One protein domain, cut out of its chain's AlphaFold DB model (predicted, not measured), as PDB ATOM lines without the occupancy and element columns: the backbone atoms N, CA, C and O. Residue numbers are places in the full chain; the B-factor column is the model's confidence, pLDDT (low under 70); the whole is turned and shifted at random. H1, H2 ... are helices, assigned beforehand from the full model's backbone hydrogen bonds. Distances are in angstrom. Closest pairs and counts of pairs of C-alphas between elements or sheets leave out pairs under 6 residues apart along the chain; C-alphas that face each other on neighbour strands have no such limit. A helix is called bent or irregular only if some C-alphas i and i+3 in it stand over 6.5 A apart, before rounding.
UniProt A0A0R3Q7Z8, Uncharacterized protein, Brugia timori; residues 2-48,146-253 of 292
ATOM      1  N   LEU A   2     101.318 118.655 116.115       88.25
ATOM      2  CA  LEU A   2     101.455 117.457 115.264       88.25
ATOM      3  C   LEU A   2     100.173 116.602 115.185       88.25
ATOM      4  O   LEU A   2      99.735 116.264 114.093       88.25
ATOM      5  N   ASN A   3      99.516 116.348 116.321       92.12
ATOM      6  CA  ASN A   3      98.267 115.574 116.356       92.12
ATOM      7  C   ASN A   3      97.120 116.250 115.586       92.12
ATOM      8  O   ASN A   3      96.320 115.568 114.954       92.12
ATOM      9  N   ALA A   4      97.060 117.586 115.597       93.88
ATOM     10  CA  ALA A   4      96.057 118.335 114.843       93.88
ATOM     11  C   ALA A   4      96.309 118.233 113.331       93.88
ATOM     12  O   ALA A   4      95.384 117.975 112.571       93.88
ATOM     13  N   LEU A   5      97.570 118.351 112.898       92.25
ATOM     14  CA  LEU A   5      97.951 118.175 111.493       92.25
ATOM     15  C   LEU A   5      97.680 116.748 111.004       92.25
ATOM     16  O   LEU A   5      97.147 116.569 109.911       92.25
ATOM     17  N   LEU A   6      97.987 115.740 111.825       93.50
ATOM     18  CA  LEU A   6      97.694 114.343 111.514       93.50
ATOM     19  C   LEU A   6      96.183 114.096 111.397       93.50
ATOM     20  O   LEU A   6      95.745 113.429 110.465       93.50
ATOM     21  N   SER A   7      95.384 114.664 112.303       94.69
ATOM     22  CA  SER A   7      93.923 114.554 112.259       94.69
ATOM     23  C   SER A   7      93.336 115.196 110.999       94.69
ATOM     24  O   SER A   7      92.513 114.569 110.335       94.69
ATOM     25  N   ILE A   8      93.808 116.387 110.613       94.94
ATOM     26  CA  ILE A   8      93.395 117.054 109.367       94.94
ATOM     27  C   ILE A   8      93.762 116.199 108.151       94.94
ATOM     28  O   ILE A   8      92.936 116.000 107.263       94.94
ATOM     29  N   TYR A   9      94.983 115.665 108.122       94.75
ATOM     30  CA  TYR A   9      95.453 114.797 107.045       94.75
ATOM     31  C   TYR A   9      94.594 113.530 106.913       94.75
ATOM     32  O   TYR A   9      94.102 113.240 105.823       94.75
ATOM     33  N   ILE A  10      94.345 112.817 108.016       95.44
ATOM     34  CA  ILE A  10      93.492 111.619 108.020       95.44
ATOM     35  C   ILE A  10      92.064 111.973 107.596       95.44
ATOM     36  O   ILE A  10      91.485 111.270 106.771       95.44
ATOM     37  N   GLY A  11      91.505 113.070 108.116       95.94
ATOM     38  CA  GLY A  11      90.163 113.530 107.762       95.94
ATOM     39  C   GLY A  11      90.028 113.845 106.271       95.94
ATOM     40  O   GLY A  11      89.044 113.457 105.645       95.94
ATOM     41  N   TRP A  12      91.041 114.478 105.678       95.94
ATOM     42  CA  TRP A  12      91.067 114.767 104.246       95.94
ATOM     43  C   TRP A  12      91.167 113.496 103.392       95.94
ATOM     44  O   TRP A  12      90.409 113.344 102.432       95.94
ATOM     45  N   LEU A  13      92.039 112.551 103.764       95.75
ATOM     46  CA  LEU A  13      92.133 111.258 103.080       95.75
ATOM     47  C   LEU A  13      90.813 110.483 103.151       95.75
ATOM     48  O   LEU A  13      90.342 109.979 102.131       95.75
ATOM     49  N   LEU A  14      90.201 110.421 104.335       95.62
ATOM     50  CA  LEU A  14      88.914 109.762 104.534       95.62
ATOM     51  C   LEU A  14      87.822 110.425 103.690       95.62
ATOM     52  O   LEU A  14      87.041 109.721 103.057       95.62
ATOM     53  N   GLY A  15      87.804 111.760 103.638       96.56
ATOM     54  CA  GLY A  15      86.891 112.522 102.791       96.56
ATOM     55  C   GLY A  15      87.004 112.119 101.322       96.56
ATOM     56  O   GLY A  15      86.001 111.771 100.710       96.56
ATOM     57  N   LEU A  16      88.222 112.064 100.772       95.75
ATOM     58  CA  LEU A  16      88.443 111.650  99.380       95.75
ATOM     59  C   LEU A  16      88.013 110.207  99.101       95.75
ATOM     60  O   LEU A  16      87.404 109.936  98.060       95.75
ATOM     61  N   VAL A  17      88.321 109.284 100.015       97.06
ATOM     62  CA  VAL A  17      87.906 107.879  99.902       97.06
ATOM     63  C   VAL A  17      86.382 107.790  99.918       97.06
ATOM     64  O   VAL A  17      85.803 107.211  99.003       97.06
ATOM     65  N   LEU A  18      85.726 108.420 100.894       97.00
ATOM     66  CA  LEU A  18      84.272 108.401 101.032       97.00
ATOM     67  C   LEU A  18      83.582 109.022  99.815       97.00
ATOM     68  O   LEU A  18      82.663 108.419  99.270       97.00
ATOM     69  N   THR A  19      84.044 110.181  99.342       96.81
ATOM     70  CA  THR A  19      83.497 110.808  98.132       96.81
ATOM     71  C   THR A  19      83.650 109.896  96.918       96.81
ATOM     72  O   THR A  19      82.692 109.725  96.170       96.81
ATOM     73  N   THR A  20      84.808 109.253  96.741       96.31
ATOM     74  CA  THR A  20      85.023 108.310  95.630       96.31
ATOM     75  C   THR A  20      84.069 107.118  95.708       96.31
ATOM     76  O   THR A  20      83.471 106.743  94.703       96.31
ATOM     77  N   VAL A  21      83.896 106.543  96.900       96.94
ATOM     78  CA  VAL A  21      82.984 105.417  97.134       96.94
ATOM     79  C   VAL A  21      81.536 105.822  96.852       96.94
ATOM     80  O   VAL A  21      80.842 105.109  96.134       96.94
ATOM     81  N   LEU A  22      81.094 106.982  97.344       96.50
ATOM     82  CA  LEU A  22      79.743 107.490  97.104       96.50
ATOM     83  C   LEU A  22      79.487 107.747  95.617       96.50
ATOM     84  O   LEU A  22      78.454 107.325  95.109       96.50
ATOM     85  N   LEU A  23      80.428 108.378  94.906       95.56
ATOM     86  CA  LEU A  23      80.313 108.575  93.458       95.56
ATOM     87  C   LEU A  23      80.106 107.235  92.744       95.56
ATOM     88  O   LEU A  23      79.153 107.100  91.982       95.56
ATOM     89  N   ILE A  24      80.925 106.229  93.061       94.44
ATOM     90  CA  ILE A  24      80.819 104.894  92.460       94.44
ATOM     91  C   ILE A  24      79.469 104.234  92.778       94.44
ATOM     92  O   ILE A  24      78.857 103.672  91.869       94.44
ATOM     93  N   ILE A  25      78.984 104.336  94.022       92.12
ATOM     94  CA  ILE A  25      77.688 103.777  94.446       92.12
ATOM     95  C   ILE A  25      76.523 104.413  93.686       92.12
ATOM     96  O   ILE A  25      75.619 103.712  93.237       92.12
ATOM     97  N   PHE A  26      76.561 105.730  93.492       91.56
ATOM     98  CA  PHE A  26      75.545 106.452  92.725       91.56
ATOM     99  C   PHE A  26      75.752 106.367  91.203       91.56
ATOM    100  O   PHE A  26      74.989 106.958  90.445       91.56
ATOM    101  N   GLY A  27      76.763 105.626  90.738       88.69
ATOM    102  CA  GLY A  27      77.048 105.440  89.317       88.69
ATOM    103  C   GLY A  27      77.710 106.643  88.633       88.69
ATOM    104  O   GLY A  27      77.795 106.653  87.406       88.69
ATOM    105  N   TYR A  28      78.195 107.616  89.402       91.12
ATOM    106  CA  TYR A  28      78.958 108.769  88.929       91.12
ATOM    107  C   TYR A  28      80.469 108.502  88.934       91.12
ATOM    108  O   TYR A  28      80.973 107.570  89.565       91.12
ATOM    109  N   ASP A  29      81.213 109.363  88.245       89.75
ATOM    110  CA  ASP A  29      82.670 109.376  88.233       89.75
ATOM    111  C   ASP A  29      83.214 110.768  88.598       89.75
ATOM    112  O   ASP A  29      82.477 111.740  88.763       89.75
ATOM    113  N   TRP A  30      84.535 110.874  88.746       91.62
ATOM    114  CA  TRP A  30      85.226 112.150  88.975       91.62
ATOM    115  C   TRP A  30      85.336 113.024  87.704       91.62
ATOM    116  O   TRP A  30      86.021 114.054  87.705       91.62
ATOM    117  N   GLY A  31      84.728 112.607  86.590       91.31
ATOM    118  CA  GLY A  31      84.752 113.286  85.302       91.31
ATOM    119  C   GLY A  31      86.173 113.524  84.764       91.31
ATOM    120  O   GLY A  31      86.971 112.588  84.627       91.31
ATOM    121  N   PRO A  32      86.539 114.774  84.421       93.38
ATOM    122  CA  PRO A  32      87.823 115.079  83.792       93.38
ATOM    123  C   PRO A  32      89.016 115.082  84.765       93.38
ATOM    124  O   PRO A  32      90.160 115.113  84.305       93.38
ATOM    125  N   LEU A  33      88.792 115.050  86.085       93.19
ATOM    126  CA  LEU A  33      89.848 115.232  87.091       93.19
ATOM    127  C   LEU A  33      90.984 114.193  87.000       93.19
ATOM    128  O   LEU A  33      92.146 114.608  86.934       93.19
ATOM    129  N   PRO A  34      90.723 112.871  86.910       93.12
ATOM    130  CA  PRO A  34      91.801 111.884  86.792       93.12
ATOM    131  C   PRO A  34      92.619 112.063  85.507       93.12
ATOM    132  O   PRO A  34      93.837 111.895  85.498       93.12
ATOM    133  N   HIS A  35      91.967 112.478  84.419       94.12
ATOM    134  CA  HIS A  35      92.627 112.747  83.144       94.12
ATOM    135  C   HIS A  35      93.499 114.005  83.205       94.12
ATOM    136  O   HIS A  35      94.580 114.031  82.616       94.12
ATOM    137  N   LEU A  36      93.057 115.041  83.925       95.19
ATOM    138  CA  LEU A  36      93.862 116.232  84.191       95.19
ATOM    139  C   LEU A  36      95.107 115.876  85.009       95.19
ATOM    140  O   LEU A  36      96.200 116.316  84.662       95.19
ATOM    141  N   TYR A  37      94.960 115.030  86.031       92.56
ATOM    142  CA  TYR A  37      96.090 114.521  86.808       92.56
ATOM    143  C   TYR A  37      97.102 113.776  85.924       92.56
ATOM    144  O   TYR A  37      98.289 114.092  85.956       92.56
ATOM    145  N   VAL A  38      96.656 112.852  85.065       93.56
ATOM    146  CA  VAL A  38      97.562 112.138  84.143       93.56
ATOM    147  C   VAL A  38      98.252 113.103  83.170       93.56
ATOM    148  O   VAL A  38      99.451 112.974  82.918       93.56
ATOM    149  N   LYS A  39      97.537 114.114  82.655       94.88
ATOM    150  CA  LYS A  39      98.132 115.173  81.822       94.88
ATOM    151  C   LYS A  39      99.173 115.989  82.587       94.88
ATOM    152  O   LYS A  39     100.219 116.288  82.018       94.88
ATOM    153  N   LEU A  40      98.919 116.316  83.856       93.12
ATOM    154  CA  LEU A  40      99.869 117.011  84.723       93.12
ATOM    155  C   LEU A  40     101.126 116.164  84.947       93.12
ATOM    156  O   LEU A  40     102.230 116.668  84.779       93.12
ATOM    157  N   VAL A  41     100.978 114.870  85.248       91.88
ATOM    158  CA  VAL A  41     102.118 113.949  85.391       91.88
ATOM    159  C   VAL A  41     102.926 113.886  84.097       91.88
ATOM    160  O   VAL A  41     104.145 114.018  84.142       91.88
ATOM    161  N   LYS A  42     102.266 113.770  82.935       91.31
ATOM    162  CA  LYS A  42     102.936 113.813  81.624       91.31
ATOM    163  C   LYS A  42     103.671 115.139  81.403       91.31
ATOM    164  O   LYS A  42     104.795 115.142  80.915       91.31
ATOM    165  N   PHE A  43     103.057 116.259  81.774       91.62
ATOM    166  CA  PHE A  43     103.680 117.576  81.681       91.62
ATOM    167  C   PHE A  43     104.935 117.675  82.557       91.62
ATOM    168  O   PHE A  43     105.972 118.116  82.071       91.62
ATOM    169  N   VAL A  44     104.884 117.203  83.808       88.69
ATOM    170  CA  VAL A  44     106.062 117.162  84.691       88.69
ATOM    171  C   VAL A  44     107.141 116.230  84.122       88.69
ATOM    172  O   VAL A  44     108.323 116.562  84.135       88.69
ATOM    173  N   GLN A  45     106.739 115.086  83.567       88.06
ATOM    174  CA  GLN A  45     107.634 114.107  82.952       88.06
ATOM    175  C   GLN A  45     108.383 114.672  81.730       88.06
ATOM    176  O   GLN A  45     109.522 114.281  81.497       88.06
ATOM    177  N   ASN A  46     107.807 115.630  80.994       87.75
ATOM    178  CA  ASN A  46     108.476 116.277  79.855       87.75
ATOM    179  C   ASN A  46     109.721 117.087  80.253       87.75
ATOM    180  O   ASN A  46     110.559 117.360  79.398       87.75
ATOM    181  N   PHE A  47     109.858 117.479  81.525       84.94
ATOM    182  CA  PHE A  47     111.074 118.144  81.997       84.94
ATOM    183  C   PHE A  47     112.238 117.172  82.206       84.94
ATOM    184  O   PHE A  47     113.369 117.626  82.341       84.94
ATOM    185  N   TYR A  48     111.993 115.858  82.232       82.25
ATOM    186  CA  TYR A  48     113.044 114.857  82.392       82.25
ATOM    187  C   TYR A  48     113.717 114.549  81.043       82.25
ATOM    188  O   TYR A  48     113.048 114.489  80.006       82.25
ATOM    189  N   HIS A 146     115.435 117.989  88.869       83.69
ATOM    190  CA  HIS A 146     114.864 116.652  88.642       83.69
ATOM    191  C   HIS A 146     114.875 115.802  89.914       83.69
ATOM    192  O   HIS A 146     113.932 115.058  90.171       83.69
ATOM    193  N   ILE A 147     115.926 115.946  90.728       85.31
ATOM    194  CA  ILE A 147     116.023 115.293  92.040       85.31
ATOM    195  C   ILE A 147     114.924 115.826  92.960       85.31
ATOM    196  O   ILE A 147     114.187 115.049  93.561       85.31
ATOM    197  N   PHE A 148     114.751 117.148  93.010       88.19
ATOM    198  CA  PHE A 148     113.670 117.770  93.768       88.19
ATOM    199  C   PHE A 148     112.286 117.293  93.297       88.19
ATOM    200  O   PHE A 148     111.478 116.863  94.117       88.19
ATOM    201  N   GLY A 149     112.033 117.288  91.983       88.44
ATOM    202  CA  GLY A 149     110.783 116.782  91.406       88.44
ATOM    203  C   GLY A 149     110.503 115.319  91.763       88.44
ATOM    204  O   GLY A 149     109.370 114.981  92.103       88.44
ATOM    205  N   TYR A 150     111.538 114.473  91.784       88.38
ATOM    206  CA  TYR A 150     111.427 113.079  92.209       88.38
ATOM    207  C   TYR A 150     110.994 112.964  93.674       88.38
ATOM    208  O   TYR A 150     110.054 112.227  93.963       88.38
ATOM    209  N   PHE A 151     111.613 113.714  94.593       90.75
ATOM    210  CA  PHE A 151     111.236 113.683  96.011       90.75
ATOM    211  C   PHE A 151     109.822 114.218  96.253       90.75
ATOM    212  O   PHE A 151     109.076 113.624  97.029       90.75
ATOM    213  N   VAL A 152     109.410 115.280  95.557       92.00
ATOM    214  CA  VAL A 152     108.024 115.776  95.624       92.00
ATOM    215  C   VAL A 152     107.044 114.708  95.130       92.00
ATOM    216  O   VAL A 152     106.054 114.418  95.801       92.00
ATOM    217  N   ALA A 153     107.336 114.063  93.996       91.56
ATOM    218  CA  ALA A 153     106.517 112.975  93.472       91.56
ATOM    219  C   ALA A 153     106.521 111.741  94.389       91.56
ATOM    220  O   ALA A 153     105.520 111.033  94.470       91.56
ATOM    221  N   LEU A 154     107.628 111.461  95.079       92.31
ATOM    222  CA  LEU A 154     107.734 110.401  96.080       92.31
ATOM    223  C   LEU A 154     106.803 110.694  97.263       92.31
ATOM    224  O   LEU A 154     105.934 109.882  97.572       92.31
ATOM    225  N   LEU A 155     106.915 111.883  97.862       93.62
ATOM    226  CA  LEU A 155     106.069 112.305  98.981       93.62
ATOM    227  C   LEU A 155     104.585 112.278  98.610       93.62
ATOM    228  O   LEU A 155     103.776 111.770  99.378       93.62
ATOM    229  N   PHE A 156     104.218 112.748  97.416       93.44
ATOM    230  CA  PHE A 156     102.832 112.696  96.956       93.44
ATOM    231  C   PHE A 156     102.337 111.257  96.720       93.44
ATOM    232  O   PHE A 156     101.222 110.905  97.109       93.44
ATOM    233  N   ARG A 157     103.162 110.387  96.122       93.06
ATOM    234  CA  ARG A 157     102.796 108.982  95.878       93.06
ATOM    235  C   ARG A 157     102.556 108.221  97.174       93.06
ATOM    236  O   ARG A 157     101.514 107.592  97.306       93.06
ATOM    237  N   TYR A 158     103.494 108.282  98.112       94.62
ATOM    238  CA  TYR A 158     103.422 107.500  99.347       94.62
ATOM    239  C   TYR A 158     102.579 108.178 100.432       94.62
ATOM    240  O   TYR A 158     101.947 107.488 101.223       94.62
ATOM    241  N   GLY A 159     102.530 109.510 100.445       94.69
ATOM    242  CA  GLY A 159     101.769 110.291 101.415       94.69
ATOM    243  C   GLY A 159     100.331 110.597 101.004       94.69
ATOM    244  O   GLY A 159      99.544 110.958 101.856       94.69
ATOM    245  N   VAL A 160      99.938 110.481  99.733       94.38
ATOM    246  CA  VAL A 160      98.547 110.767  99.324       94.38
ATOM    247  C   VAL A 160      97.955 109.623  98.519       94.38
ATOM    248  O   VAL A 160      96.934 109.061  98.905       94.38
ATOM    249  N   LEU A 161      98.589 109.234  97.412       94.56
ATOM    250  CA  LEU A 161      97.986 108.250  96.506       94.56
ATOM    251  C   LEU A 161      97.927 106.848  97.110       94.56
ATOM    252  O   LEU A 161      96.894 106.193  97.015       94.56
ATOM    253  N   LEU A 162      99.018 106.379  97.717       95.94
ATOM    254  CA  LEU A 162      99.103 105.048  98.305       95.94
ATOM    255  C   LEU A 162      98.063 104.818  99.414       95.94
ATOM    256  O   LEU A 162      97.342 103.828  99.301       95.94
ATOM    257  N   PRO A 163      97.917 105.682 100.442       96.38
ATOM    258  CA  PRO A 163      96.914 105.454 101.479       96.38
ATOM    259  C   PRO A 163      95.490 105.456 100.916       96.38
ATOM    260  O   PRO A 163      94.724 104.558 101.248       96.38
ATOM    261  N   ILE A 164      95.152 106.372  99.996       96.38
ATOM    262  CA  ILE A 164      93.834 106.386  99.333       96.38
ATOM    263  C   ILE A 164      93.588 105.072  98.586       96.38
ATOM    264  O   ILE A 164      92.533 104.460  98.732       96.38
ATOM    265  N   ARG A 165      94.569 104.620  97.798       96.00
ATOM    266  CA  ARG A 165      94.485 103.381  97.012       96.00
ATOM    267  C   ARG A 165      94.324 102.148  97.890       96.00
ATOM    268  O   ARG A 165      93.461 101.320  97.613       96.00
ATOM    269  N   LEU A 166      95.103 102.051  98.968       96.38
ATOM    270  CA  LEU A 166      94.979 100.965  99.939       96.38
ATOM    271  C   LEU A 166      93.600 100.981 100.601       96.38
ATOM    272  O   LEU A 166      92.944  99.945 100.643       96.38
ATOM    273  N   SER A 167      93.113 102.141 101.047       96.69
ATOM    274  CA  SER A 167      91.768 102.264 101.615       96.69
ATOM    275  C   SER A 167      90.676 101.841 100.628       96.69
ATOM    276  O   SER A 167      89.787 101.085 101.005       96.69
ATOM    277  N   LEU A 168      90.754 102.256  99.360       97.12
ATOM    278  CA  LEU A 168      89.801 101.842  98.322       97.12
ATOM    279  C   LEU A 168      89.874 100.338  98.021       97.12
ATOM    280  O   LEU A 168      88.834  99.711  97.828       97.12
ATOM    281  N   MET A 169      91.071  99.739  98.036       95.44
ATOM    282  CA  MET A 169      91.240  98.286  97.919       95.44
ATOM    283  C   MET A 169      90.567  97.547  99.079       95.44
ATOM    284  O   MET A 169      89.836  96.586  98.843       95.44
ATOM    285  N   PHE A 170      90.749  98.018 100.317       95.25
ATOM    286  CA  PHE A 170      90.068  97.447 101.481       95.25
ATOM    287  C   PHE A 170      88.548  97.590 101.380       95.25
ATOM    288  O   PHE A 170      87.833  96.629 101.649       95.25
ATOM    289  N   VAL A 171      88.045  98.748 100.940       96.19
ATOM    290  CA  VAL A 171      86.606  98.948 100.716       96.19
ATOM    291  C   VAL A 171      86.077  98.005  99.635       96.19
ATOM    292  O   VAL A 171      85.041  97.389  99.849       96.19
ATOM    293  N   SER A 172      86.782  97.830  98.512       94.38
ATOM    294  CA  SER A 172      86.405  96.866  97.463       94.38
ATOM    295  C   SER A 172      86.360  95.432  97.993       94.38
ATOM    296  O   SER A 172      85.417  94.698  97.696       94.38
ATOM    297  N   PHE A 173      87.332  95.037  98.818       91.38
ATOM    298  CA  PHE A 173      87.356  93.712  99.430       91.38
ATOM    299  C   PHE A 173      86.170  93.506 100.383       91.38
ATOM    300  O   PHE A 173      85.420  92.546 100.221       91.38
ATOM    301  N   ILE A 174      85.935  94.443 101.311       93.75
ATOM    302  CA  ILE A 174      84.788  94.401 102.236       93.75
ATOM    303  C   ILE A 174      83.467  94.388 101.456       93.75
ATOM    304  O   ILE A 174      82.564  93.613 101.772       93.75
ATOM    305  N   PHE A 175      83.356  95.208 100.410       93.62
ATOM    306  CA  PHE A 175      82.183  95.256  99.546       93.62
ATOM    307  C   PHE A 175      81.945  93.914  98.837       93.62
ATOM    308  O   PHE A 175      80.834  93.395  98.864       93.62
ATOM    309  N   SER A 176      82.993  93.297  98.283       89.75
ATOM    310  CA  SER A 176      82.908  91.961  97.675       89.75
ATOM    311  C   SER A 176      82.423  90.917  98.680       89.75
ATOM    312  O   SER A 176      81.498  90.163  98.393       89.75
ATOM    313  N   THR A 177      83.024  90.877  99.875       88.56
ATOM    314  CA  THR A 177      82.664  89.905 100.915       88.56
ATOM    315  C   THR A 177      81.220  90.081 101.369       88.56
ATOM    316  O   THR A 177      80.478  89.104 101.444       88.56
ATOM    317  N   THR A 178      80.794  91.319 101.626       90.88
ATOM    318  CA  THR A 178      79.412  91.615 102.034       90.88
ATOM    319  C   THR A 178      78.403  91.291 100.936       90.88
ATOM    320  O   THR A 178      77.357  90.731 101.243       90.88
ATOM    321  N   ALA A 179      78.733  91.538  99.666       90.56
ATOM    322  CA  ALA A 179      77.898  91.168  98.525       90.56
ATOM    323  C   ALA A 179      77.680  89.651  98.401       90.56
ATOM    324  O   ALA A 179      76.562  89.211  98.154       90.56
ATOM    325  N   ILE A 180      78.721  88.840  98.611       87.12
ATOM    326  CA  ILE A 180      78.614  87.368  98.572       87.12
ATOM    327  C   ILE A 180      77.764  86.849  99.729       87.12
ATOM    328  O   ILE A 180      76.978  85.919  99.561       87.12
ATOM    329  N   VAL A 181      77.942  87.432 100.917       88.69
ATOM    330  CA  VAL A 181      77.134  87.085 102.089       88.69
ATOM    331  C   VAL A 181      75.675  87.470 101.845       88.69
ATOM    332  O   VAL A 181      74.794  86.659 102.099       88.69
ATOM    333  N   ALA A 182      75.413  88.661 101.300       88.94
ATOM    334  CA  ALA A 182      74.066  89.098 100.947       88.94
ATOM    335  C   ALA A 182      73.421  88.174  99.905       88.94
ATOM    336  O   ALA A 182      72.272  87.791 100.090       88.94
ATOM    337  N   GLU A 183      74.166  87.752  98.879       87.56
ATOM    338  CA  GLU A 183      73.684  86.788  97.882       87.56
ATOM    339  C   GLU A 183      73.205  85.495  98.533       87.56
ATOM    340  O   GLU A 183      72.126  85.009  98.223       87.56
ATOM    341  N   TYR A 184      73.984  84.967  99.478       85.56
ATOM    342  CA  TYR A 184      73.646  83.730 100.175       85.56
ATOM    343  C   TYR A 184      72.344  83.821 100.989       85.56
ATOM    344  O   TYR A 184      71.701  82.802 101.219       85.56
ATOM    345  N   PHE A 185      71.965  85.019 101.443       88.62
ATOM    346  CA  PHE A 185      70.765  85.225 102.258       88.62
ATOM    347  C   PHE A 185      69.559  85.757 101.480       88.62
ATOM    348  O   PHE A 185      68.434  85.589 101.944       88.62
ATOM    349  N   MET A 186      69.780  86.456 100.366       85.44
ATOM    350  CA  MET A 186      68.747  87.237  99.678       85.44
ATOM    351  C   MET A 186      68.463  86.782  98.244       85.44
ATOM    352  O   MET A 186      67.574  87.374  97.639       85.44
ATOM    353  N   ASP A 187      69.182  85.777  97.718       85.06
ATOM    354  CA  ASP A 187      69.036  85.235  96.354       85.06
ATOM    355  C   ASP A 187      68.845  86.343  95.300       85.06
ATOM    356  O   ASP A 187      67.744  86.575  94.787       85.06
ATOM    357  N   MET A 188      69.912  87.088  94.985       86.19
ATOM    358  CA  MET A 188      69.808  88.219  94.064       86.19
ATOM    359  C   MET A 188      69.529  87.758  92.629       86.19
ATOM    360  O   MET A 188      70.052  86.757  92.132       86.19
ATOM    361  N   THR A 189      68.752  88.573  91.920       88.75
ATOM    362  CA  THR A 189      68.535  88.432  90.474       88.75
ATOM    363  C   THR A 189      69.824  88.684  89.683       88.75
ATOM    364  O   THR A 189      70.729  89.383  90.147       88.75
ATOM    365  N   ASP A 190      69.902  88.176  88.451       83.12
ATOM    366  CA  ASP A 190      71.086  88.349  87.594       83.12
ATOM    367  C   ASP A 190      71.407  89.828  87.306       83.12
ATOM    368  O   ASP A 190      72.576  90.219  87.264       83.12
ATOM    369  N   GLU A 191      70.388  90.685  87.189       84.44
ATOM    370  CA  GLU A 191      70.580  92.133  87.022       84.44
ATOM    371  C   GLU A 191      71.215  92.782  88.261       84.44
ATOM    372  O   GLU A 191      72.099  93.639  88.150       84.44
ATOM    373  N   GLN A 192      70.788  92.365  89.457       88.38
ATOM    374  CA  GLN A 192      71.356  92.840  90.718       88.38
ATOM    375  C   GLN A 192      72.803  92.368  90.876       88.38
ATOM    376  O   GLN A 192      73.665  93.181  91.218       88.38
ATOM    377  N   LYS A 193      73.093  91.101  90.552       87.25
ATOM    378  CA  LYS A 193      74.459  90.551  90.536       87.25
ATOM    379  C   LYS A 193      75.362  91.337  89.603       87.25
ATOM    380  O   LYS A 193      76.415  91.804  90.029       87.25
ATOM    381  N   LEU A 194      74.910  91.588  88.371       86.62
ATOM    382  CA  LEU A 194      75.651  92.387  87.401       86.62
ATOM    383  C   LEU A 194      75.948  93.792  87.942       86.62
ATOM    384  O   LEU A 194      77.087  94.253  87.867       86.62
ATOM    385  N   ARG A 195      74.955  94.466  88.533       89.00
ATOM    386  CA  ARG A 195      75.133  95.805  89.117       89.00
ATOM    387  C   ARG A 195      76.159  95.803  90.254       89.00
ATOM    388  O   ARG A 195      77.038  96.664  90.286       89.00
ATOM    389  N   VAL A 196      76.068  94.831  91.158       90.88
ATOM    390  CA  VAL A 196      77.007  94.646  92.272       90.88
ATOM    391  C   VAL A 196      78.415  94.335  91.757       90.88
ATOM    392  O   VAL A 196      79.382  94.946  92.215       90.88
ATOM    393  N   GLY A 197      78.539  93.459  90.757       89.75
ATOM    394  CA  GLY A 197      79.798  93.119  90.099       89.75
ATOM    395  C   GLY A 197      80.463  94.332  89.448       89.75
ATOM    396  O   GLY A 197      81.632  94.602  89.714       89.75
ATOM    397  N   ILE A 198      79.713  95.130  88.677       91.25
ATOM    398  CA  ILE A 198      80.205  96.382  88.073       91.25
ATOM    399  C   ILE A 198      80.693  97.348  89.155       91.25
ATOM    400  O   ILE A 198      81.779  97.920  89.028       91.25
ATOM    401  N   MET A 199      79.923  97.523  90.233       92.69
ATOM    402  CA  MET A 199      80.297  98.412  91.331       92.69
ATOM    403  C   MET A 199      81.590  97.955  92.011       92.69
ATOM    404  O   MET A 199      82.482  98.770  92.261       92.69
ATOM    405  N   ASN A 200      81.734  96.649  92.231       92.50
ATOM    406  CA  ASN A 200      82.956  96.081  92.772       92.50
ATOM    407  C   ASN A 200      84.155  96.279  91.832       92.50
ATOM    408  O   ASN A 200      85.217  96.707  92.278       92.50
ATOM    409  N   CYS A 201      83.987  96.047  90.526       92.56
ATOM    410  CA  CYS A 201      85.031  96.306  89.534       92.56
ATOM    411  C   CYS A 201      85.447  97.780  89.521       92.56
ATOM    412  O   CYS A 201      86.639  98.071  89.476       92.56
ATOM    413  N   ARG A 202      84.500  98.722  89.630       94.69
ATOM    414  CA  ARG A 202      84.799 100.161  89.727       94.69
ATOM    415  C   ARG A 202      85.584 100.501  90.995       94.69
ATOM    416  O   ARG A 202      86.578 101.222  90.901       94.69
ATOM    417  N   LEU A 203      85.193  99.962  92.155       95.50
ATOM    418  CA  LEU A 203      85.929 100.136  93.417       95.50
ATOM    419  C   LEU A 203      87.353  99.568  93.320       95.50
ATOM    420  O   LEU A 203      88.315 100.245  93.683       95.50
ATOM    421  N   PHE A 204      87.496  98.364  92.766       94.69
ATOM    422  CA  PHE A 204      88.786  97.718  92.543       94.69
ATOM    423  C   PHE A 204      89.677  98.548  91.606       94.69
ATOM    424  O   PHE A 204      90.822  98.852  91.941       94.69
ATOM    425  N   CYS A 205      89.137  98.977  90.458       95.44
ATOM    426  CA  CYS A 205      89.828  99.821  89.483       95.44
ATOM    427  C   CYS A 205      90.276 101.160  90.089       95.44
ATOM    428  O   CYS A 205      91.398 101.604  89.834       95.44
ATOM    429  N   ALA A 206      89.444 101.781  90.928       95.25
ATOM    430  CA  ALA A 206      89.819 102.985  91.665       95.25
ATOM    431  C   ALA A 206      90.963 102.708  92.658       95.25
ATOM    432  O   ALA A 206      91.911 103.493  92.738       95.25
ATOM    433  N   GLY A 207      90.926 101.563  93.348       95.06
ATOM    434  CA  GLY A 207      91.974 101.108  94.265       95.06
ATOM    435  C   GLY A 207      93.332 100.881  93.598       95.06
ATOM    436  O   GLY A 207      94.352 101.335  94.110       95.06
ATOM    437  N   ILE A 208      93.374 100.277  92.409       94.19
ATOM    438  CA  ILE A 208      94.631 100.132  91.644       94.19
ATOM    439  C   ILE A 208      95.060 101.440  90.951       94.19
ATOM    440  O   ILE A 208      96.191 101.562  90.478       94.19
ATOM    441  N   GLY A 209      94.181 102.446  90.917       93.31
ATOM    442  CA  GLY A 209      94.428 103.742  90.292       93.31
ATOM    443  C   GLY A 209      94.328 103.725  88.767       93.31
ATOM    444  O   GLY A 209      95.073 104.453  88.108       93.31
ATOM    445  N   LEU A 210      93.438 102.896  88.214       93.62
ATOM    446  CA  LEU A 210      93.171 102.823  86.781       93.62
ATOM    447  C   LEU A 210      92.482 104.107  86.299       93.62
ATOM    448  O   LEU A 210      91.414 104.476  86.780       93.62
ATOM    449  N   VAL A 211      93.070 104.747  85.289       93.38
ATOM    450  CA  VAL A 211      92.433 105.825  84.523       93.38
ATOM    451  C   VAL A 211      92.264 105.325  83.096       93.38
ATOM    452  O   VAL A 211      93.203 105.358  82.301       93.38
ATOM    453  N   ALA A 212      91.079 104.799  82.796       91.44
ATOM    454  CA  ALA A 212      90.769 104.206  81.502       91.44
ATOM    455  C   ALA A 212      90.023 105.195  80.598       91.44
ATOM    456  O   ALA A 212      89.150 105.940  81.045       91.44
ATOM    457  N   LYS A 213      90.349 105.163  79.302       91.88
ATOM    458  CA  LYS A 213      89.613 105.879  78.261       91.88
ATOM    459  C   LYS A 213      89.047 104.876  77.272       91.88
ATOM    460  O   LYS A 213      89.788 104.219  76.541       91.88
ATOM    461  N   TYR A 214      87.728 104.806  77.226       91.38
ATOM    462  CA  TYR A 214      87.013 103.890  76.355       91.38
ATOM    463  C   TYR A 214      86.598 104.605  75.078       91.38
ATOM    464  O   TYR A 214      86.127 105.743  75.101       91.38
ATOM    465  N   HIS A 215      86.801 103.935  73.954       92.31
ATOM    466  CA  HIS A 215      86.522 104.465  72.627       92.31
ATOM    467  C   HIS A 215      85.481 103.586  71.945       92.31
ATOM    468  O   HIS A 215      85.336 102.415  72.287       92.31
ATOM    469  N   ASN A 216      84.778 104.153  70.966       92.56
ATOM    470  CA  ASN A 216      83.870 103.417  70.092       92.56
ATOM    471  C   ASN A 216      82.813 102.569  70.828       92.56
ATOM    472  O   ASN A 216      82.492 101.456  70.410       92.56
ATOM    473  N   ARG A 217      82.249 103.099  71.926       89.44
ATOM    474  CA  ARG A 217      81.237 102.404  72.744       89.44
ATOM    475  C   ARG A 217      80.002 101.978  71.931       89.44
ATOM    476  O   ARG A 217      79.334 101.025  72.318       89.44
ATOM    477  N   GLN A 218      79.732 102.635  70.800       88.69
ATOM    478  CA  GLN A 218      78.647 102.291  69.878       88.69
ATOM    479  C   GLN A 218      78.783 100.903  69.232       88.69
ATOM    480  O   GLN A 218      77.768 100.329  68.853       88.69
ATOM    481  N   TYR A 219      79.999 100.355  69.121       88.31
ATOM    482  CA  TYR A 219      80.241  99.033  68.524       88.31
ATOM    483  C   TYR A 219      80.252  97.897  69.551       88.31
ATOM    484  O   TYR A 219      80.656  96.780  69.232       88.31
ATOM    485  N   ARG A 220      79.839  98.157  70.796       85.69
ATOM    486  CA  ARG A 220      79.726  97.094  71.797       85.69
ATOM    487  C   ARG A 220      78.699  96.047  71.363       85.69
ATOM    488  O   ARG A 220      77.629  96.436  70.889       85.69
ATOM    489  N   PRO A 221      78.981  94.749  71.565       83.88
ATOM    490  CA  PRO A 221      77.999  93.702  71.320       83.88
ATOM    491  C   PRO A 221      76.733  93.947  72.151       83.88
ATOM    492  O   PRO A 221      76.813  94.103  73.367       83.88
ATOM    493  N   LYS A 222      75.575  93.998  71.486       82.94
ATOM    494  CA  LYS A 222      74.240  94.090  72.116       82.94
ATOM    495  C   LYS A 222      73.447  92.787  72.017       82.94
ATOM    496  O   LYS A 222      72.365  92.666  72.577       82.94
ATOM    497  N   HIS A 223      73.985  91.833  71.270       83.94
ATOM    498  CA  HIS A 223      73.413  90.519  71.027       83.94
ATOM    499  C   HIS A 223      74.456  89.458  71.385       83.94
ATOM    500  O   HIS A 223      75.649  89.786  71.422       83.94
ATOM    501  N   PRO A 224      74.032  88.207  71.638       85.88
ATOM    502  CA  PRO A 224      74.952  87.106  71.894       85.88
ATOM    503  C   PRO A 224      76.042  87.023  70.821       85.88
ATOM    504  O   PRO A 224      75.762  87.074  69.623       85.88
ATOM    505  N   GLY A 225      77.292  86.925  71.259       86.44
ATOM    506  CA  GLY A 225      78.458  86.920  70.387       86.44
ATOM    507  C   GLY A 225      79.754  86.817  71.181       86.44
ATOM    508  O   GLY A 225      79.746  86.820  72.412       86.44
ATOM    509  N   ILE A 226      80.875  86.729  70.468       87.31
ATOM    510  CA  ILE A 226      82.201  86.574  71.069       87.31
ATOM    511  C   ILE A 226      82.949  87.903  70.968       87.31
ATOM    512  O   ILE A 226      83.214  88.396  69.872       87.31
ATOM    513  N   ALA A 227      83.304  88.473  72.118       87.25
ATOM    514  CA  ALA A 227      84.222  89.602  72.204       87.25
ATOM    515  C   ALA A 227      85.638  89.084  72.479       87.25
ATOM    516  O   ALA A 227      85.844  88.289  73.393       87.25
ATOM    517  N   VAL A 228      86.613  89.543  71.694       88.44
ATOM    518  CA  VAL A 228      88.019  89.140  71.826       88.44
ATOM    519  C   VAL A 228      88.844  90.351  72.240       88.44
ATOM    520  O   VAL A 228      88.732  91.420  71.640       88.44
ATOM    521  N   ALA A 229      89.680  90.178  73.260       86.56
ATOM    522  CA  ALA A 229      90.618  91.186  73.729       86.56
ATOM    523  C   ALA A 229      92.004  90.564  73.915       86.56
ATOM    524  O   ALA A 229      92.127  89.390  74.269       86.56
ATOM    525  N   ASN A 230      93.048  91.364  73.700       90.25
ATOM    526  CA  ASN A 230      94.399  90.967  74.079       90.25
ATOM    527  C   ASN A 230      94.486  90.865  75.605       90.25
ATOM    528  O   ASN A 230      93.954  91.728  76.304       90.25
ATOM    529  N   HIS A 231      95.177  89.840  76.104       87.88
ATOM    530  CA  HIS A 231      95.374  89.641  77.535       87.88
ATOM    531  C   HIS A 231      96.693  90.274  77.984       87.88
ATOM    532  O   HIS A 231      97.761  89.888  77.510       87.88
ATOM    533  N   LEU A 232      96.607  91.249  78.885       83.81
ATOM    534  CA  LEU A 232      97.752  91.914  79.498       83.81
ATOM    535  C   LEU A 232      97.935  91.473  80.953       83.81
ATOM    536  O   LEU A 232      99.062  91.340  81.424       83.81
ATOM    537  N   SER A 233      96.830  91.269  81.677       84.00
ATOM    538  CA  SER A 233      96.847  90.891  83.088       84.00
ATOM    539  C   SER A 233      95.548  90.207  83.526       84.00
ATOM    540  O   SER A 233      94.495  90.439  82.934       84.00
ATOM    541  N   PRO A 234      95.543  89.454  84.639       78.00
ATOM    542  CA  PRO A 234      94.304  88.925  85.218       78.00
ATOM    543  C   PRO A 234      93.242  89.998  85.518       78.00
ATOM    544  O   PRO A 234      92.061  89.680  85.614       78.00
ATOM    545  N   ASN A 235      93.652  91.268  85.642       87.19
ATOM    546  CA  ASN A 235      92.784  92.385  86.007       87.19
ATOM    547  C   ASN A 235      92.073  93.054  84.809       87.19
ATOM    548  O   ASN A 235      91.370  94.056  84.980       87.19
ATOM    549  N   ASP A 236      92.270  92.542  83.589       89.31
ATOM    550  CA  ASP A 236      91.690  93.122  82.369       89.31
ATOM    551  C   ASP A 236      90.151  93.105  82.417       89.31
ATOM    552  O   ASP A 236      89.484  94.027  81.943       89.31
ATOM    553  N   ILE A 237      89.582  92.082  83.059       87.56
ATOM    554  CA  ILE A 237      88.138  91.894  83.225       87.56
ATOM    555  C   ILE A 237      87.521  93.055  84.004       87.56
ATOM    556  O   ILE A 237      86.502  93.599  83.586       87.56
ATOM    557  N   GLN A 238      88.149  93.475  85.103       90.75
ATOM    558  CA  GLN A 238      87.669  94.558  85.956       90.75
ATOM    559  C   GLN A 238      87.628  95.869  85.169       90.75
ATOM    560  O   GLN A 238      86.652  96.612  85.264       90.75
ATOM    561  N   ALA A 239      88.641  96.121  84.334       92.25
ATOM    562  CA  ALA A 239      88.671  97.290  83.463       92.25
ATOM    563  C   ALA A 239      87.559  97.255  82.401       92.25
ATOM    564  O   ALA A 239      86.974  98.294  82.099       92.25
ATOM    565  N   ILE A 240      87.236  96.084  81.847       90.75
ATOM    566  CA  ILE A 240      86.130  95.923  80.890       90.75
ATOM    567  C   ILE A 240      84.781  96.148  81.586       90.75
ATOM    568  O   ILE A 240      83.953  96.920  81.099       90.75
ATOM    569  N   TYR A 241      84.583  95.522  82.746       89.69
ATOM    570  CA  TYR A 241      83.351  95.599  83.528       89.69
ATOM    571  C   TYR A 241      83.068  96.994  84.086       89.69
ATOM    572  O   TYR A 241      81.911  97.406  84.151       89.69
ATOM    573  N   ALA A 242      84.108  97.750  84.448       91.19
ATOM    574  CA  ALA A 242      83.958  99.086  85.015       91.19
ATOM    575  C   ALA A 242      83.209 100.067  84.087       91.19
ATOM    576  O   ALA A 242      82.557 100.985  84.589       91.19
ATOM    577  N   ASP A 243      83.249  99.861  82.765       90.56
ATOM    578  CA  ASP A 243      82.548 100.694  81.775       90.56
ATOM    579  C   ASP A 243      81.226 100.099  81.269       90.56
ATOM    580  O   ASP A 243      80.641 100.575  80.295       90.56
ATOM    581  N   ILE A 244      80.731  99.032  81.885       88.56
ATOM    582  CA  ILE A 244      79.377  98.569  81.586       88.56
ATOM    583  C   ILE A 244      78.387  99.544  82.235       88.56
ATOM    584  O   ILE A 244      78.583 100.010  83.362       88.56
ATOM    585  N   ASP A 245      77.330  99.875  81.494       85.38
ATOM    586  CA  ASP A 245      76.195 100.622  82.025       85.38
ATOM    587  C   ASP A 245      75.235  99.624  82.695       85.38
ATOM    588  O   ASP A 245      74.696  98.754  82.004       85.38
ATOM    589  N   PRO A 246      75.017  99.727  84.017       78.69
ATOM    590  CA  PRO A 246      74.193  98.782  84.760       78.69
ATOM    591  C   PRO A 246      72.708  98.803  84.366       78.69
ATOM    592  O   PRO A 246      71.977  97.913  84.790       78.69
ATOM    593  N   ASN A 247      72.242  99.789  83.591       80.06
ATOM    594  CA  ASN A 247      70.836  99.897  83.179       80.06
ATOM    595  C   ASN A 247      70.539  99.237  81.827       80.06
ATOM    596  O   ASN A 247      69.381  99.107  81.445       80.06
ATOM    597  N   ASN A 248      71.573  98.844  81.086       77.31
ATOM    598  CA  ASN A 248      71.426  98.376  79.713       77.31
ATOM    599  C   ASN A 248      71.113  96.872  79.594       77.31
ATOM    600  O   ASN A 248      70.837  96.399  78.495       77.31
ATOM    601  N   GLY A 249      71.166  96.113  80.694       69.00
ATOM    602  CA  GLY A 249      70.796  94.690  80.731       69.00
ATOM    603  C   GLY A 249      71.735  93.732  79.978       69.00
ATOM    604  O   GLY A 249      71.535  92.525  80.031       69.00
ATOM    605  N   TYR A 250      72.773  94.231  79.296       74.88
ATOM    606  CA  TYR A 250      73.787  93.416  78.617       74.88
ATOM    607  C   TYR A 250      75.162  93.523  79.294       74.88
ATOM    608  O   TYR A 250      75.630  94.612  79.632       74.88
ATOM    609  N   GLY A 251      75.824  92.375  79.464       78.44
ATOM    610  CA  GLY A 251      77.147  92.238  80.080       78.44
ATOM    611  C   GLY A 251      78.033  91.230  79.344       78.44
ATOM    612  O   GLY A 251      77.639  90.674  78.322       78.44
ATOM    613  N   PHE A 252      79.246  91.002  79.851       85.50
ATOM    614  CA  PHE A 252      80.194  90.060  79.247       85.50
ATOM    615  C   PHE A 252      80.335  88.806  80.093       85.50
ATOM    616  O   PHE A 252      80.851  88.889  81.197       85.50
ATOM    617  N   THR A 253      80.011  87.630  79.576       85.62
ATOM    618  CA  THR A 253      80.427  86.401  80.259       85.62
ATOM    619  C   THR A 253      81.915  86.182  80.024       85.62
ATOM    620  O   THR A 253      82.368  86.096  78.882       85.62
TER     621      THR A 253
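AT A GLANCE: This is residues 2 to 48 and 146 to 253 of the 292 residues of an uncharacterized protein of Brugia timori (UniProt A0A0R3Q7Z8). A long bent helix, H3, folds back at its far end into H4 to make a helical hairpin of H3b and H4, and H1 crosses H3b just past the bend, with its residues 2 to 8 sticking out. The short H5 packs across H4 on the side away from H3b, H2 lies off by the first arm, H3a, and a long loop, residues 209 to 235, links H4 to H5. The printed part has 155 residues with five named helices, in the order H1, H2, H3, H4, H5, and no named strand; the class is all helix. The whole is only just loose, close to compact, with a radius of gyration of the C-alphas of 18.3 A and spans of 54 by 38 by 25 A.

IN THESE COORDINATES: H3, residues 146 to 186, was assigned as one helix by its hydrogen bonds but is bent: C-alphas 159 and 162 are 6.7 A apart. Its arms are H3a, residues 146 to 159, 19.4 A long, and H3b, residues 162 to 186, 35.2 A long, ending at C-alpha 186 at (68.747, 87.237, 99.678). H4 covers residues 190 to 208, 26.6 A. H1 covers residues 2 to 25, 34.4 A, beginning at C-alpha 2 at (101.455, 117.457, 115.264). H2 covers residues 33 to 45, 18.3 A. H5 covers residues 236 to 242, 10.1 A, ending at C-alpha 242 at (83.958, 99.086, 85.015).

HOW THE PARTS SIT: H3a and H3b stand at a shallow tilt of 30 degrees. H3b and H4 form a hairpin: they touch, opposite ways at a shallow tilt of 16 degrees, the closest C-alphas being those of Arg 165 and Gly 207, 4.4 A apart. H4 is the hub, touching three helices. H5 touches residues 197 to 205 of H4 at a steep tilt of 66 degrees, opposite ways; the closest C-alphas, of Cys 201 and Gln 238, are 4.8 A apart. Residues 13 to 21 of H1 touch residues 163 to 168 of H3b at a steep tilt of 46 degrees, the same way; the closest C-alphas, of Val 17 and Ile 164, are 6.1 A apart. Residues 21 to 25 of H1 touch residues 199 to 203 of H4, opposite ways at a shallow tilt of 34 degrees, only just short of steep; the closest C-alphas, of Ile 24 and Met 199, are 6.6 A apart. H2 touches no helix, but H2 and H3a are near each other, with 6 pairs of C-alphas within 10 A. In H1, H2, H3a, H3b, H4 and H5 every O i to N i+4 pair is within hydrogen-bond range.

THE WHOLE: The two C-alphas farthest apart, of Leu 2 and Pro 224, are 59.2 A apart. Residues 49 to 145 are not printed, and C-alphas 48 and 146 are 6.8 A apart across the cut. The link from H4 to H5, 27 residues, is long. The mean pLDDT of the printed part is 90.5, and residue 249 alone is under 70.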